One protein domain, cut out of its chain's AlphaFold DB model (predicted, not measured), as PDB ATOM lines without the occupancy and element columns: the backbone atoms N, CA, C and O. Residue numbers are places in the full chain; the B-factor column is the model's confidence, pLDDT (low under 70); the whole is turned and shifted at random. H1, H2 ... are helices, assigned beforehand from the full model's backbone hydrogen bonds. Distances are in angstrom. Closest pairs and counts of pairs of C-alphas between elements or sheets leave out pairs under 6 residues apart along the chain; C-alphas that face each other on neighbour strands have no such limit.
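What this domain is: This is residues 261 to 357 of the 360 residues of the protein "DUF4105 domain-containing protein" of Hymenobacter wooponensis (UniProt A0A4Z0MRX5). One long helix, H2, is the spine of this model; H1 folds back from one end of it as a splayed V-shaped hairpin, with residues 261 to 266 sticking out, and the short H3 packs on its other end. The chain then returns along H2 through the short H4 to H5, which packs slantwise on the middle part of H2, while H6 stands off from the spine and packs on H4. The printed part has 97 residues with six named helices, in the order H1, H2, H3, H4, H5, H6, and no named strand; the class is all helix. It is only just loose, close to compact, with a radius of gyration of the C-alphas of 15.2 A, and its outline is elongated, spanning 50 by 33 by 23 A.

How they stand to each other: H1, residues 261 to 276, and H2, residues 282 to 309, form a helical hairpin, two helices that follow each other and run opposite ways. Their tilt of 36 degrees is steep, but only just. They touch through residues 271 to 275 of H1 and 284 to 288 of H2 alone, with the closest C-alphas, those of Ile 274 and Leu 285, 6.9 A apart. H2 is the hub, touching four other helices. H3, residues 313 to 316, touches H2 at its residues 303 to 308 alone; the closest C-alphas, those of Ser 307 and Gln 316, are 3.9 A apart. H4, residues 319 to 322, only just touches H2, with 3 pairs of C-alphas within 8 A, the closest being those of Gly 300 and Ile 321 at 5.6 A. H5, residues 328 to 333, touches residues 289 to 300 of H2 with 26 pairs of C-alphas within 8 A; those of Gly 297 and Leu 329 are the closest, at 4.1 A. H5 and H2 run opposite ways at a steep tilt of 46 degrees. H6, residues 340 to 355, touches H4 with its residues 347 to 354 alone, and the closest C-alphas, those of Leu 322 and Cys 350, are 5.4 A apart. H5 and H6 are close but not clearly touching: their closest C-alphas, those of Val 331 and Trp 340, are 7.7 A apart. They run opposite ways at a shallow tilt of 34.7 degrees, only just short of steep. Among the pairs that stay apart are H2 and H6, H1 and H5, and H1 and H6. Every O i to N i+4 pair is within hydrogen-bond range in H1, H2 and H5, and 10 of 12 are in H6; H3 and H4 are too short for such a pair, and each has its one O i to N i+3 pair within range.

Where its parts are: H1 begins at C-alpha 261, at (31.623, 13.800, -19.789), and is 22.4 A long from first to last C-alpha. H2, the longest helix with 28 residues, runs 39.8 A from C-alpha 282 at (48.022, 1.308, -37.471) to C-alpha 309 at (15.382, 23.756, -41.472). H3 and H4 have four residues each, and H5 has six. H6 is 22.8 A long and ends at C-alpha 355, at (36.627, 29.156, -27.935).

The domain as a whole: The two C-alphas farthest apart, those of Ser 279 and Leu 311, are 50.6 A from each other. Residues 261 to 266, which belong to H1, residues 276 to 281 and residues 309 to 314 stand free; the body without them spans 39 by 25 by 25 A. The printed part has no cut and no long link: H5 to H6 is a short link, and the other four are tight. The mean pLDDT of the printed part is 87.9, with residues 278, 336 and 355 to 357 under 70.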
ATOM      1  N   MET A 261      30.287  13.336 -20.155       89.31
ATOM      2  CA  MET A 261      31.623  13.800 -19.789       89.31
ATOM      3  C   MET A 261      32.535  12.628 -19.411       89.31
ATOM      4  O   MET A 261      33.667  12.566 -19.878       89.31
ATOM      5  N   GLY A 262      32.040  11.667 -18.623       91.06
ATOM      6  CA  GLY A 262      32.802  10.465 -18.276       91.06
ATOM      7  C   GLY A 262      33.173   9.632 -19.506       91.06
ATOM      8  O   GLY A 262      34.314   9.195 -19.630       91.06
ATOM      9  N   LEU A 263      32.243   9.474 -20.454       92.31
ATOM     10  CA  LEU A 263      32.502   8.798 -21.728       92.31
ATOM     11  C   LEU A 263      33.520   9.541 -22.589       92.31
ATOM     12  O   LEU A 263      34.423   8.912 -23.136       92.31
ATOM     13  N   LEU A 264      33.399  10.866 -22.695       91.00
ATOM     14  CA  LEU A 264      34.337  11.691 -23.449       91.00
ATOM     15  C   LEU A 264      35.746  11.601 -22.854       91.00
ATOM     16  O   LEU A 264      36.695  11.339 -23.586       91.00
ATOM     17  N   LEU A 265      35.884  11.762 -21.535       92.44
ATOM     18  CA  LEU A 265      37.168  11.651 -20.840       92.44
ATOM     19  C   LEU A 265      37.765  10.249 -20.981       92.44
ATOM     20  O   LEU A 265      38.940  10.121 -21.317       92.44
ATOM     21  N   GLY A 266      36.959   9.199 -20.801       92.88
ATOM     22  CA  GLY A 266      37.395   7.819 -21.011       92.88
ATOM     23  C   GLY A 266      37.875   7.575 -22.444       92.88
ATOM     24  O   GLY A 266      38.916   6.953 -22.653       92.88
ATOM     25  N   TRP A 267      37.170   8.127 -23.435       92.12
ATOM     26  CA  TRP A 267      37.563   8.045 -24.840       92.12
ATOM     27  C   TRP A 267      38.846   8.836 -25.144       92.12
ATOM     28  O   TRP A 267      39.700   8.344 -25.885       92.12
ATOM     29  N   VAL A 268      39.037  10.017 -24.545       90.94
ATOM     30  CA  VAL A 268      40.276  10.808 -24.662       90.94
ATOM     31  C   VAL A 268      41.461  10.056 -24.057       90.94
ATOM     32  O   VAL A 268      42.485   9.908 -24.724       90.94
ATOM     33  N   VAL A 269      41.320   9.516 -22.843       93.19
ATOM     34  CA  VAL A 269      42.365   8.712 -22.188       93.19
ATOM     35  C   VAL A 269      42.711   7.492 -23.036       93.19
ATOM     36  O   VAL A 269      43.884   7.260 -23.323       93.19
ATOM     37  N   LEU A 270      41.707   6.753 -23.517       91.44
ATOM     38  CA  LEU A 270      41.919   5.618 -24.413       91.44
ATOM     39  C   LEU A 270      42.664   6.033 -25.691       91.44
ATOM     40  O   LEU A 270      43.576   5.335 -26.125       91.44
ATOM     41  N   SER A 271      42.315   7.178 -26.276       89.19
ATOM     42  CA  SER A 271      42.966   7.692 -27.487       89.19
ATOM     43  C   SER A 271      44.438   8.042 -27.243       89.19
ATOM     44  O   SER A 271      45.287   7.710 -28.071       89.19
ATOM     45  N   ILE A 272      44.759   8.638 -26.089       89.62
ATOM     46  CA  ILE A 272      46.141   8.927 -25.675       89.62
ATOM     47  C   ILE A 272      46.926   7.626 -25.468       89.62
ATOM     48  O   ILE A 272      48.040   7.512 -25.971       89.62
ATOM     49  N   LEU A 273      46.347   6.629 -24.792       90.81
ATOM     50  CA  LEU A 273      46.997   5.334 -24.561       90.81
ATOM     51  C   LEU A 273      47.285   4.591 -25.873       90.81
ATOM     52  O   LEU A 273      48.391   4.090 -26.066       90.81
ATOM     53  N   ILE A 274      46.325   4.571 -26.806       87.38
ATOM     54  CA  ILE A 274      46.527   4.001 -28.146       87.38
ATOM     55  C   ILE A 274      47.658   4.742 -28.871       87.38
ATOM     56  O   ILE A 274      48.470   4.106 -29.539       87.38
ATOM     57  N   TRP A 275      47.731   6.068 -28.755       86.06
ATOM     58  CA  TRP A 275      48.765   6.859 -29.421       86.06
ATOM     59  C   TRP A 275      50.168   6.667 -28.823       86.06
ATOM     60  O   TRP A 275      51.133   6.562 -29.574       86.06
ATOM     61  N   GLN A 276      50.285   6.593 -27.494       88.12
ATOM     62  CA  GLN A 276      51.567   6.421 -26.795       88.12
ATOM     63  C   GLN A 276      52.117   4.997 -26.879       88.12
ATOM     64  O   GLN A 276      53.325   4.788 -26.757       88.12
ATOM     65  N   TRP A 277      51.255   3.999 -27.085       87.88
ATOM     66  CA  TRP A 277      51.705   2.627 -27.239       87.88
ATOM     67  C   TRP A 277      52.411   2.466 -28.592       87.88
ATOM     68  O   TRP A 277      51.773   2.353 -29.636       87.88
ATOM     69  N   LEU A 278      53.752   2.454 -28.568       65.50
ATOM     70  CA  LEU A 278      54.625   2.374 -29.752       65.50
ATOM     71  C   LEU A 278      54.295   1.201 -30.695       65.50
ATOM     72  O   LEU A 278      54.594   1.261 -31.885       65.50
ATOM     73  N   SER A 279      53.686   0.137 -30.167       80.62
ATOM     74  CA  SER A 279      53.285  -1.064 -30.906       80.62
ATOM     75  C   SER A 279      51.822  -1.049 -31.358       80.62
ATOM     76  O   SER A 279      51.345  -2.051 -31.891       80.62
ATOM     77  N   SER A 280      51.094   0.054 -31.152       79.12
ATOM     78  CA  SER A 280      49.701   0.164 -31.567       79.12
ATOM     79  C   SER A 280      49.584  -0.090 -33.064       79.12
ATOM     80  O   SER A 280      50.169   0.634 -33.879       79.12
ATOM     81  N   PRO A 281      48.804  -1.099 -33.472       85.81
ATOM     82  CA  PRO A 281      48.700  -1.421 -34.873       85.81
ATOM     83  C   PRO A 281      47.990  -0.272 -35.593       85.81
ATOM     84  O   PRO A 281      46.966   0.242 -35.139       85.81
ATOM     85  N   ALA A 282      48.502   0.123 -36.758       85.31
ATOM     86  CA  ALA A 282      48.022   1.308 -37.471       85.31
ATOM     87  C   ALA A 282      46.513   1.268 -37.808       85.31
ATOM     88  O   ALA A 282      45.909   2.306 -38.078       85.31
ATOM     89  N   TRP A 283      45.881   0.087 -37.817       86.94
ATOM     90  CA  TRP A 283      44.433  -0.036 -37.994       86.94
ATOM     91  C   TRP A 283      43.636   0.504 -36.798       86.94
ATOM     92  O   TRP A 283      42.577   1.082 -37.025       86.94
ATOM     93  N   LEU A 284      44.155   0.387 -35.572       88.00
ATOM     94  CA  LEU A 284      43.497   0.840 -34.346       88.00
ATOM     95  C   LEU A 284      43.464   2.372 -34.278       88.00
ATOM     96  O   LEU A 284      42.403   2.958 -34.072       88.00
ATOM     97  N   LEU A 285      44.594   3.021 -34.582       86.00
ATOM     98  CA  LEU A 285      44.688   4.480 -34.738       86.00
ATOM     99  C   LEU A 285      43.731   4.998 -35.823       86.00
ATOM    100  O   LEU A 285      43.006   5.969 -35.616       86.00
ATOM    101  N   ARG A 286      43.679   4.315 -36.978       87.00
ATOM    102  CA  ARG A 286      42.742   4.663 -38.059       87.00
ATOM    103  C   ARG A 286      41.288   4.496 -37.634       87.00
ATOM    104  O   ARG A 286      40.468   5.328 -37.994       87.00
ATOM    105  N   MET A 287      40.955   3.428 -36.912       89.25
ATOM    106  CA  MET A 287      39.592   3.181 -36.447       89.25
ATOM    107  C   MET A 287      39.148   4.251 -35.448       89.25
ATOM    108  O   MET A 287      38.065   4.802 -35.612       89.25
ATOM    109  N   ASN A 288      39.996   4.597 -34.477       89.00
ATOM    110  CA  ASN A 288      39.717   5.658 -33.510       89.00
ATOM    111  C   ASN A 288      39.429   7.001 -34.210       89.00
ATOM    112  O   ASN A 288      38.376   7.598 -33.982       89.00
ATOM    113  N   ALA A 289      40.288   7.409 -35.152       87.50
ATOM    114  CA  ALA A 289      40.074   8.624 -35.936       87.50
ATOM    115  C   ALA A 289      38.782   8.564 -36.771       87.50
ATOM    116  O   ALA A 289      38.014   9.523 -36.792       87.50
ATOM    117  N   ARG A 290      38.503   7.434 -37.437       90.81
ATOM    118  CA  ARG A 290      37.263   7.256 -38.211       90.81
ATOM    119  C   ARG A 290      36.022   7.399 -37.345       90.81
ATOM    120  O   ARG A 290      35.080   8.054 -37.776       90.81
ATOM    121  N   VAL A 291      36.016   6.808 -36.149       92.25
ATOM    122  CA  VAL A 291      34.898   6.925 -35.205       92.25
ATOM    123  C   VAL A 291      34.697   8.384 -34.807       92.25
ATOM    124  O   VAL A 291      33.582   8.877 -34.949       92.25
ATOM    125  N   LEU A 292      35.764   9.091 -34.412       90.94
ATOM    126  CA  LEU A 292      35.692  10.517 -34.073       90.94
ATOM    127  C   LEU A 292      35.052  11.327 -35.205       90.94
ATOM    128  O   LEU A 292      34.021  11.958 -34.994       90.94
ATOM    129  N   PHE A 293      35.643  11.279 -36.401       92.38
ATOM    130  CA  PHE A 293      35.203  12.078 -37.546       92.38
ATOM    131  C   PHE A 293      33.806  11.687 -38.042       92.38
ATOM    132  O   PHE A 293      33.032  12.544 -38.464       92.38
ATOM    133  N   THR A 294      33.440  10.407 -37.962       94.75
ATOM    134  CA  THR A 294      32.086   9.965 -38.322       94.75
ATOM    135  C   THR A 294      31.063  10.510 -37.331       94.75
ATOM    136  O   THR A 294      30.058  11.073 -37.752       94.75
ATOM    137  N   VAL A 295      31.317  10.401 -36.022       94.12
ATOM    138  CA  VAL A 295      30.393  10.891 -34.988       94.12
ATOM    139  C   VAL A 295      30.262  12.413 -35.052       94.12
ATOM    140  O   VAL A 295      29.143  12.916 -35.140       94.12
ATOM    141  N   THR A 296      31.372  13.156 -35.074       94.38
ATOM    142  CA  THR A 296      31.326  14.626 -35.161       94.38
ATOM    143  C   THR A 296      30.729  15.103 -36.482       94.38
ATOM    144  O   THR A 296      29.992  16.085 -36.490       94.38
ATOM    145  N   GLY A 297      30.969  14.383 -37.581       96.50
ATOM    146  CA  GLY A 297      30.363  14.652 -38.882       96.50
ATOM    147  C   GLY A 297      28.856  14.432 -38.906       96.50
ATOM    148  O   GLY A 297      28.131  15.289 -39.404       96.50
ATOM    149  N   LEU A 298      28.365  13.335 -38.321       96.69
ATOM    150  CA  LEU A 298      26.929  13.075 -38.181       96.69
ATOM    151  C   LEU A 298      26.244  14.145 -37.324       96.69
ATOM    152  O   LEU A 298      25.196  14.660 -37.718       96.69
ATOM    153  N   LEU A 299      26.848  14.517 -36.190       95.81
ATOM    154  CA  LEU A 299      26.359  15.621 -35.360       95.81
ATOM    155  C   LEU A 299      26.356  16.940 -36.145       95.81
ATOM    156  O   LEU A 299      25.379  17.681 -36.089       95.81
ATOM    157  N   GLY A 300      27.405  17.206 -36.921       96.56
ATOM    158  CA  GLY A 300      27.498  18.374 -37.788       96.56
ATOM    159  C   GLY A 300      26.398  18.444 -38.838       96.56
ATOM    160  O   GLY A 300      25.746  19.479 -38.991       96.56
ATOM    161  N   CYS A 301      26.145  17.335 -39.538       96.50
ATOM    162  CA  CYS A 301      25.041  17.210 -40.486       96.50
ATOM    163  C   CYS A 301      23.690  17.469 -39.809       96.50
ATOM    164  O   CYS A 301      22.885  18.236 -40.339       96.50
ATOM    165  N   LEU A 302      23.459  16.878 -38.631       94.56
ATOM    166  CA  LEU A 302      22.240  17.092 -37.852       94.56
ATOM    167  C   LEU A 302      22.071  18.571 -37.480       94.56
ATOM    168  O   LEU A 302      21.025  19.149 -37.768       94.56
ATOM    169  N   LEU A 303      23.092  19.196 -36.888       95.00
ATOM    170  CA  LEU A 303      23.039  20.600 -36.482       95.00
ATOM    171  C   LEU A 303      22.859  21.544 -37.664       95.00
ATOM    172  O   LEU A 303      22.092  22.492 -37.562       95.00
ATOM    173  N   THR A 304      23.511  21.272 -38.793       95.25
ATOM    174  CA  THR A 304      23.340  22.065 -40.018       95.25
ATOM    175  C   THR A 304      21.913  21.933 -40.547       95.25
ATOM    176  O   THR A 304      21.280  22.933 -40.875       95.25
ATOM    177  N   GLY A 305      21.360  20.716 -40.562       94.25
ATOM    178  CA  GLY A 305      19.968  20.485 -40.948       94.25
ATOM    179  C   GLY A 305      18.970  21.198 -40.030       94.25
ATOM    180  O   GLY A 305      18.030  21.822 -40.514       94.25
ATOM    181  N   LEU A 306      19.193  21.162 -38.712       92.81
ATOM    182  CA  LEU A 306      18.372  21.890 -37.740       92.81
ATOM    183  C   LEU A 306      18.533  23.407 -37.882       92.81
ATOM    184  O   LEU A 306      17.537  24.123 -37.867       92.81
ATOM    185  N   SER A 307      19.761  23.888 -38.066       92.94
ATOM    186  CA  SER A 307      20.077  25.308 -38.206       92.94
ATOM    187  C   SER A 307      19.386  25.927 -39.425       92.94
ATOM    188  O   SER A 307      18.846  27.028 -39.332       92.94
ATOM    189  N   LEU A 308      19.336  25.192 -40.541       93.00
ATOM    190  CA  LEU A 308      18.719  25.646 -41.789       93.00
ATOM    191  C   LEU A 308      17.208  25.370 -41.867       93.00
ATOM    192  O   LEU A 308      16.483  26.110 -42.527       93.00
ATOM    193  N   GLY A 309      16.734  24.282 -41.252       90.44
ATOM    194  CA  GLY A 309      15.382  23.756 -41.472       90.44
ATOM    195  C   GLY A 309      14.416  23.875 -40.293       90.44
ATOM    196  O   GLY A 309      13.206  23.710 -40.493       90.44
ATOM    197  N   SER A 310      14.909  24.122 -39.076       91.88
ATOM    198  CA  SER A 310      14.066  24.201 -37.881       91.88
ATOM    199  C   SER A 310      13.413  25.573 -37.731       91.88
ATOM    200  O   SER A 310      14.003  26.613 -38.015       91.88
ATOM    201  N   LEU A 311      12.180  25.567 -37.235       90.88
ATOM    202  CA  LEU A 311      11.387  26.733 -36.852       90.88
ATOM    203  C   LEU A 311      11.652  27.152 -35.399       90.88
ATOM    204  O   LEU A 311      11.108  28.159 -34.944       90.88
ATOM    205  N   HIS A 312      12.472  26.392 -34.667       89.12
ATOM    206  CA  HIS A 312      12.983  26.793 -33.362       89.12
ATOM    207  C   HIS A 312      14.086  27.834 -33.559       89.12
ATOM    208  O   HIS A 312      15.238  27.499 -33.819       89.12
ATOM    209  N   THR A 313      13.770  29.115 -33.391       88.25
ATOM    210  CA  THR A 313      14.759  30.204 -33.503       88.25
ATOM    211  C   THR A 313      16.065  29.960 -32.715       88.25
ATOM    212  O   THR A 313      17.137  30.252 -33.246       88.25
ATOM    213  N   PRO A 314      16.048  29.379 -31.493       91.19
ATOM    214  CA  PRO A 314      17.268  29.149 -30.715       91.19
ATOM    215  C   PRO A 314      18.282  28.178 -31.331       91.19
ATOM    216  O   PRO A 314      19.450  28.234 -30.953       91.19
ATOM    217  N   VAL A 315      17.874  27.291 -32.248       91.38
ATOM    218  CA  VAL A 315      18.794  26.321 -32.879       91.38
ATOM    219  C   VAL A 315      19.386  26.823 -34.199       91.38
ATOM    220  O   VAL A 315      20.340  26.236 -34.699       91.38
ATOM    221  N   GLN A 316      18.857  27.918 -34.761       88.88
ATOM    222  CA  GLN A 316      19.277  28.430 -36.071       88.88
ATOM    223  C   GLN A 316      20.697  29.008 -36.053       88.88
ATOM    224  O   GLN A 316      21.508  28.689 -36.917       88.88
ATOM    225  N   ALA A 317      21.038  29.809 -35.042       90.75
ATOM    226  CA  ALA A 317      22.362  30.425 -34.908       90.75
ATOM    227  C   ALA A 317      23.284  29.590 -34.003       90.75
ATOM    228  O   ALA A 317      23.622  30.001 -32.891       90.75
ATOM    229  N   ASN A 318      23.659  28.393 -34.462       93.75
ATOM    230  CA  ASN A 318      24.425  27.432 -33.673       93.75
ATOM    231  C   ASN A 318      25.899  27.340 -34.112       93.75
ATOM    232  O   ASN A 318      26.246  26.649 -35.069       93.75
ATOM    233  N   TYR A 319      26.785  28.006 -33.367       91.88
ATOM    234  CA  TYR A 319      28.225  28.011 -33.649       91.88
ATOM    235  C   TYR A 319      28.948  26.704 -33.312       91.88
ATOM    236  O   TYR A 319      30.098  26.539 -33.714       91.88
ATOM    237  N   GLN A 320      28.283  25.732 -32.675       93.12
ATOM    238  CA  GLN A 320      28.861  24.400 -32.475       93.12
ATOM    239  C   GLN A 320      29.170  23.711 -33.820       93.12
ATOM    240  O   GLN A 320      30.070  22.879 -33.895       93.12
ATOM    241  N   ILE A 321      28.506  24.118 -34.913       94.12
ATOM    242  CA  ILE A 321      28.777  23.655 -36.286       94.12
ATOM    243  C   ILE A 321      30.231  23.924 -36.715       94.12
ATOM    244  O   ILE A 321      30.780  23.167 -37.510       94.12
ATOM    245  N   LEU A 322      30.886  24.965 -36.187       91.81
ATOM    246  CA  LEU A 322      32.251  25.324 -36.591       91.81
ATOM    247  C   LEU A 322      33.292  24.273 -36.176       91.81
ATOM    248  O   LEU A 322      34.289  24.107 -36.873       91.81
ATOM    249  N   TRP A 323      33.059  23.533 -35.090       91.56
ATOM    250  CA  TRP A 323      33.911  22.399 -34.711       91.56
ATOM    251  C   TRP A 323      33.268  21.046 -35.051       91.56
ATOM    252  O   TRP A 323      33.975  20.083 -35.353       91.56
ATOM    253  N   LEU A 324      31.933  20.984 -35.112       94.88
ATOM    254  CA  LEU A 324      31.149  19.870 -35.653       94.88
ATOM    255  C   LEU A 324      30.890  20.069 -37.152       94.88
ATOM    256  O   LEU A 324      29.749  20.171 -37.594       94.88
ATOM    257  N   LEU A 325      31.951  20.153 -37.954       95.00
ATOM    258  CA  LEU A 325      31.808  20.359 -39.394       95.00
ATOM    259  C   LEU A 325      31.133  19.134 -40.048       95.00
ATOM    260  O   LEU A 325      31.628  18.018 -39.883       95.00
ATOM    261  N   PRO A 326      30.082  19.303 -40.879       95.38
ATOM    262  CA  PRO A 326      29.469  18.194 -41.627       95.38
ATOM    263  C   PRO A 326      30.473  17.421 -42.494       95.38
ATOM    264  O   PRO A 326      30.342  16.218 -42.715       95.38
ATOM    265  N   SER A 327      31.514  18.109 -42.970       94.31
ATOM    266  CA  SER A 327      32.581  17.529 -43.787       94.31
ATOM    267  C   SER A 327      33.440  16.503 -43.041       94.31
ATOM    268  O   SER A 327      34.082  15.684 -43.705       94.31
ATOM    269  N   HIS A 328      33.400  16.463 -41.699       94.62
ATOM    270  CA  HIS A 328      34.055  15.414 -40.910       94.62
ATOM    271  C   HIS A 328      33.542  14.032 -41.318       94.62
ATOM    272  O   HIS A 328      34.314  13.076 -41.361       94.62
ATOM    273  N   LEU A 329      32.275  13.928 -41.735       94.06
ATOM    274  CA  LEU A 329      31.682  12.666 -42.170       94.06
ATOM    275  C   LEU A 329      32.419  12.079 -43.383       94.06
ATOM    276  O   LEU A 329      32.682  10.879 -43.434       94.06
ATOM    277  N   LEU A 330      32.833  12.922 -44.335       91.50
ATOM    278  CA  LEU A 330      33.612  12.480 -45.495       91.50
ATOM    279  C   LEU A 330      35.001  11.979 -45.081       91.50
ATOM    280  O   LEU A 330      35.492  10.990 -45.628       91.50
ATOM    281  N   VAL A 331      35.627  12.625 -44.095       89.38
ATOM    282  CA  VAL A 331      36.928  12.205 -43.552       89.38
ATOM    283  C   VAL A 331      36.812  10.879 -42.798       89.38
ATOM    284  O   VAL A 331      37.678  10.018 -42.940       89.38
ATOM    285  N   GLY A 332      35.724  10.677 -42.052       88.56
ATOM    286  CA  GLY A 332      35.458   9.433 -41.327       88.56
ATOM    287  C   GLY A 332      35.222   8.224 -42.239       88.56
ATOM    288  O   GLY A 332      35.630   7.111 -41.901       88.56
ATOM    289  N   LEU A 333      34.613   8.432 -43.411       88.81
ATOM    290  CA  LEU A 333      34.230   7.356 -44.334       88.81
ATOM    291  C   LEU A 333      35.295   7.036 -45.396       88.81
ATOM    292  O   LEU A 333      35.414   5.889 -45.832       88.81
ATOM    293  N   VAL A 334      36.084   8.023 -45.829       86.75
ATOM    294  CA  VAL A 334      37.051   7.864 -46.930       86.75
ATOM    295  C   VAL A 334      38.444   7.486 -46.400       86.75
ATOM    296  O   VAL A 334      38.781   7.670 -45.234       86.75
ATOM    297  N   ARG A 335      39.292   6.890 -47.248       75.94
ATOM    298  CA  ARG A 335      40.681   6.542 -46.897       75.94
ATOM    299  C   ARG A 335      41.586   7.784 -46.879       75.94
ATOM    300  O   ARG A 335      41.412   8.681 -47.700       75.94
ATOM    301  N   SER A 336      42.587   7.778 -45.994       69.88
ATOM    302  CA  SER A 336      43.537   8.885 -45.794       69.88
ATOM    303  C   SER A 336      44.218   9.354 -47.075       69.88
ATOM    304  O   SER A 336      44.779   8.536 -47.802       69.88
ATOM    305  N   ARG A 337      44.201  10.671 -47.328       75.81
ATOM    306  CA  ARG A 337      44.838  11.334 -48.483       75.81
ATOM    307  C   ARG A 337      45.690  12.527 -48.036       75.81
ATOM    308  O   ARG A 337      45.522  13.033 -46.932       75.81
ATOM    309  N   ALA A 338      46.566  13.013 -48.918       75.19
ATOM    310  CA  ALA A 338      47.466  14.140 -48.639       75.19
ATOM    311  C   ALA A 338      46.736  15.421 -48.172       75.19
ATOM    312  O   ALA A 338      47.256  16.155 -47.334       75.19
ATOM    313  N   TRP A 339      45.503  15.652 -48.642       78.44
ATOM    314  CA  TRP A 339      44.711  16.831 -48.274       78.44
ATOM    315  C   TRP A 339      44.216  16.833 -46.815       78.44
ATOM    316  O   TRP A 339      43.841  17.882 -46.297       78.44
ATOM    317  N   TRP A 340      44.257  15.689 -46.120       81.75
ATOM    318  CA  TRP A 340      43.778  15.569 -44.736       81.75
ATOM    319  C   TRP A 340      44.566  16.427 -43.749       81.75
ATOM    320  O   TRP A 340      44.003  16.883 -42.760       81.75
ATOM    321  N   ARG A 341      45.851  16.689 -44.025       77.19
ATOM    322  CA  ARG A 341      46.674  17.566 -43.178       77.19
ATOM    323  C   ARG A 341      46.167  19.009 -43.230       77.19
ATOM    324  O   ARG A 341      46.021  19.630 -42.187       77.19
ATOM    325  N   TYR A 342      45.823  19.504 -44.420       85.31
ATOM    326  CA  TYR A 342      45.224  20.832 -44.587       85.31
ATOM    327  C   TYR A 342      43.828  20.899 -43.964       85.31
ATOM    328  O   TYR A 342      43.518  21.858 -43.267       85.31
ATOM    329  N   TYR A 343      43.014  19.853 -44.145       87.62
ATOM    330  CA  TYR A 343      41.702  19.760 -43.505       87.62
ATOM    331  C   TYR A 343      41.792  19.814 -41.977       87.62
ATOM    332  O   TYR A 343      41.052  20.563 -41.351       87.62
ATOM    333  N   ALA A 344      42.720  19.061 -41.379       82.75
ATOM    334  CA  ALA A 344      42.927  19.062 -39.936       82.75
ATOM    335  C   ALA A 344      43.316  20.454 -39.420       82.75
ATOM    336  O   ALA A 344      42.777  20.892 -38.409       82.75
ATOM    337  N   VAL A 345      44.184  21.183 -40.135       85.44
ATOM    338  CA  VAL A 345      44.530  22.574 -39.790       85.44
ATOM    339  C   VAL A 345      43.295  23.474 -39.839       85.44
ATOM    340  O   VAL A 345      43.038  24.193 -38.877       85.44
ATOM    341  N   VAL A 346      42.495  23.404 -40.908       87.62
ATOM    342  CA  VAL A 346      41.253  24.190 -41.027       87.62
ATOM    343  C   VAL A 346      40.283  23.856 -39.894       87.62
ATOM    344  O   VAL A 346      39.780  24.762 -39.239       87.62
ATOM    345  N   ALA A 347      40.066  22.572 -39.607       87.56
ATOM    346  CA  ALA A 347      39.192  22.130 -38.526       87.56
ATOM    347  C   ALA A 347      39.662  22.636 -37.152       87.56
ATOM    348  O   ALA A 347      38.834  23.067 -36.349       87.56
ATOM    349  N   ILE A 348      40.974  22.634 -36.889       86.38
ATOM    350  CA  ILE A 348      41.552  23.196 -35.660       86.38
ATOM    351  C   ILE A 348      41.276  24.699 -35.586       86.38
ATOM    352  O   ILE A 348      40.779  25.167 -34.569       86.38
ATOM    353  N   VAL A 349      41.525  25.452 -36.662       86.56
ATOM    354  CA  VAL A 349      41.267  26.902 -36.705       86.56
ATOM    355  C   VAL A 349      39.788  27.216 -36.462       86.56
ATOM    356  O   VAL A 349      39.470  28.080 -35.641       86.56
ATOM    357  N   CYS A 350      38.872  26.495 -37.115       85.38
ATOM    358  CA  CYS A 350      37.435  26.671 -36.902       85.38
ATOM    359  C   CYS A 350      37.027  26.338 -35.459       85.38
ATOM    360  O   CYS A 350      36.225  27.060 -34.870       85.38
ATOM    361  N   SER A 351      37.626  25.303 -34.861       84.56
ATOM    362  CA  SER A 351      37.367  24.921 -33.468       84.56
ATOM    363  C   SER A 351      37.871  25.969 -32.475       84.56
ATOM    364  O   SER A 351      37.144  26.357 -31.563       84.56
ATOM    365  N   SER A 352      39.080  26.492 -32.682       80.00
ATOM    366  CA  SER A 352      39.657  27.555 -31.849       80.00
ATOM    367  C   SER A 352      38.845  28.849 -31.923       80.00
ATOM    368  O   SER A 352      38.723  29.561 -30.933       80.00
ATOM    369  N   SER A 353      38.234  29.131 -33.077       76.69
ATOM    370  CA  SER A 353      37.395  30.320 -33.273       76.69
ATOM    371  C   SER A 353      36.146  30.310 -32.379       76.69
ATOM    372  O   SER A 353      35.701  31.372 -31.958       76.69
ATOM    373  N   VAL A 354      35.604  29.129 -32.049       73.88
ATOM    374  CA  VAL A 354      34.472  28.981 -31.111       73.88
ATOM    375  C   VAL A 354      34.891  29.304 -29.680       73.88
ATOM    376  O   VAL A 354      34.144  29.965 -28.970       73.88
ATOM    377  N   ALA A 355      36.092  28.885 -29.272       65.06
ATOM    378  CA  ALA A 355      36.627  29.156 -27.935       65.06
ATOM    379  C   ALA A 355      36.938  30.646 -27.701       65.06
ATOM    380  O   ALA A 355      36.973  31.097 -26.560       65.06
ATOM    381  N   CYS A 356      37.163  31.412 -28.772       59.25
ATOM    382  CA  CYS A 356      37.400  32.853 -28.712       59.25
ATOM    383  C   CYS A 356      36.117  33.697 -28.797       59.25
ATOM    384  O   CYS A 356      36.206  34.925 -28.761       59.25
ATOM    385  N   LEU A 357      34.937  33.082 -28.936       64.38
ATOM    386  CA  LEU A 357      33.689  33.836 -28.894       64.38
ATOM    387  C   LEU A 357      33.474  34.387 -27.478       64.38
ATOM    388  O   LEU A 357      33.689  33.661 -26.507       64.38
TER     389      LEU A 357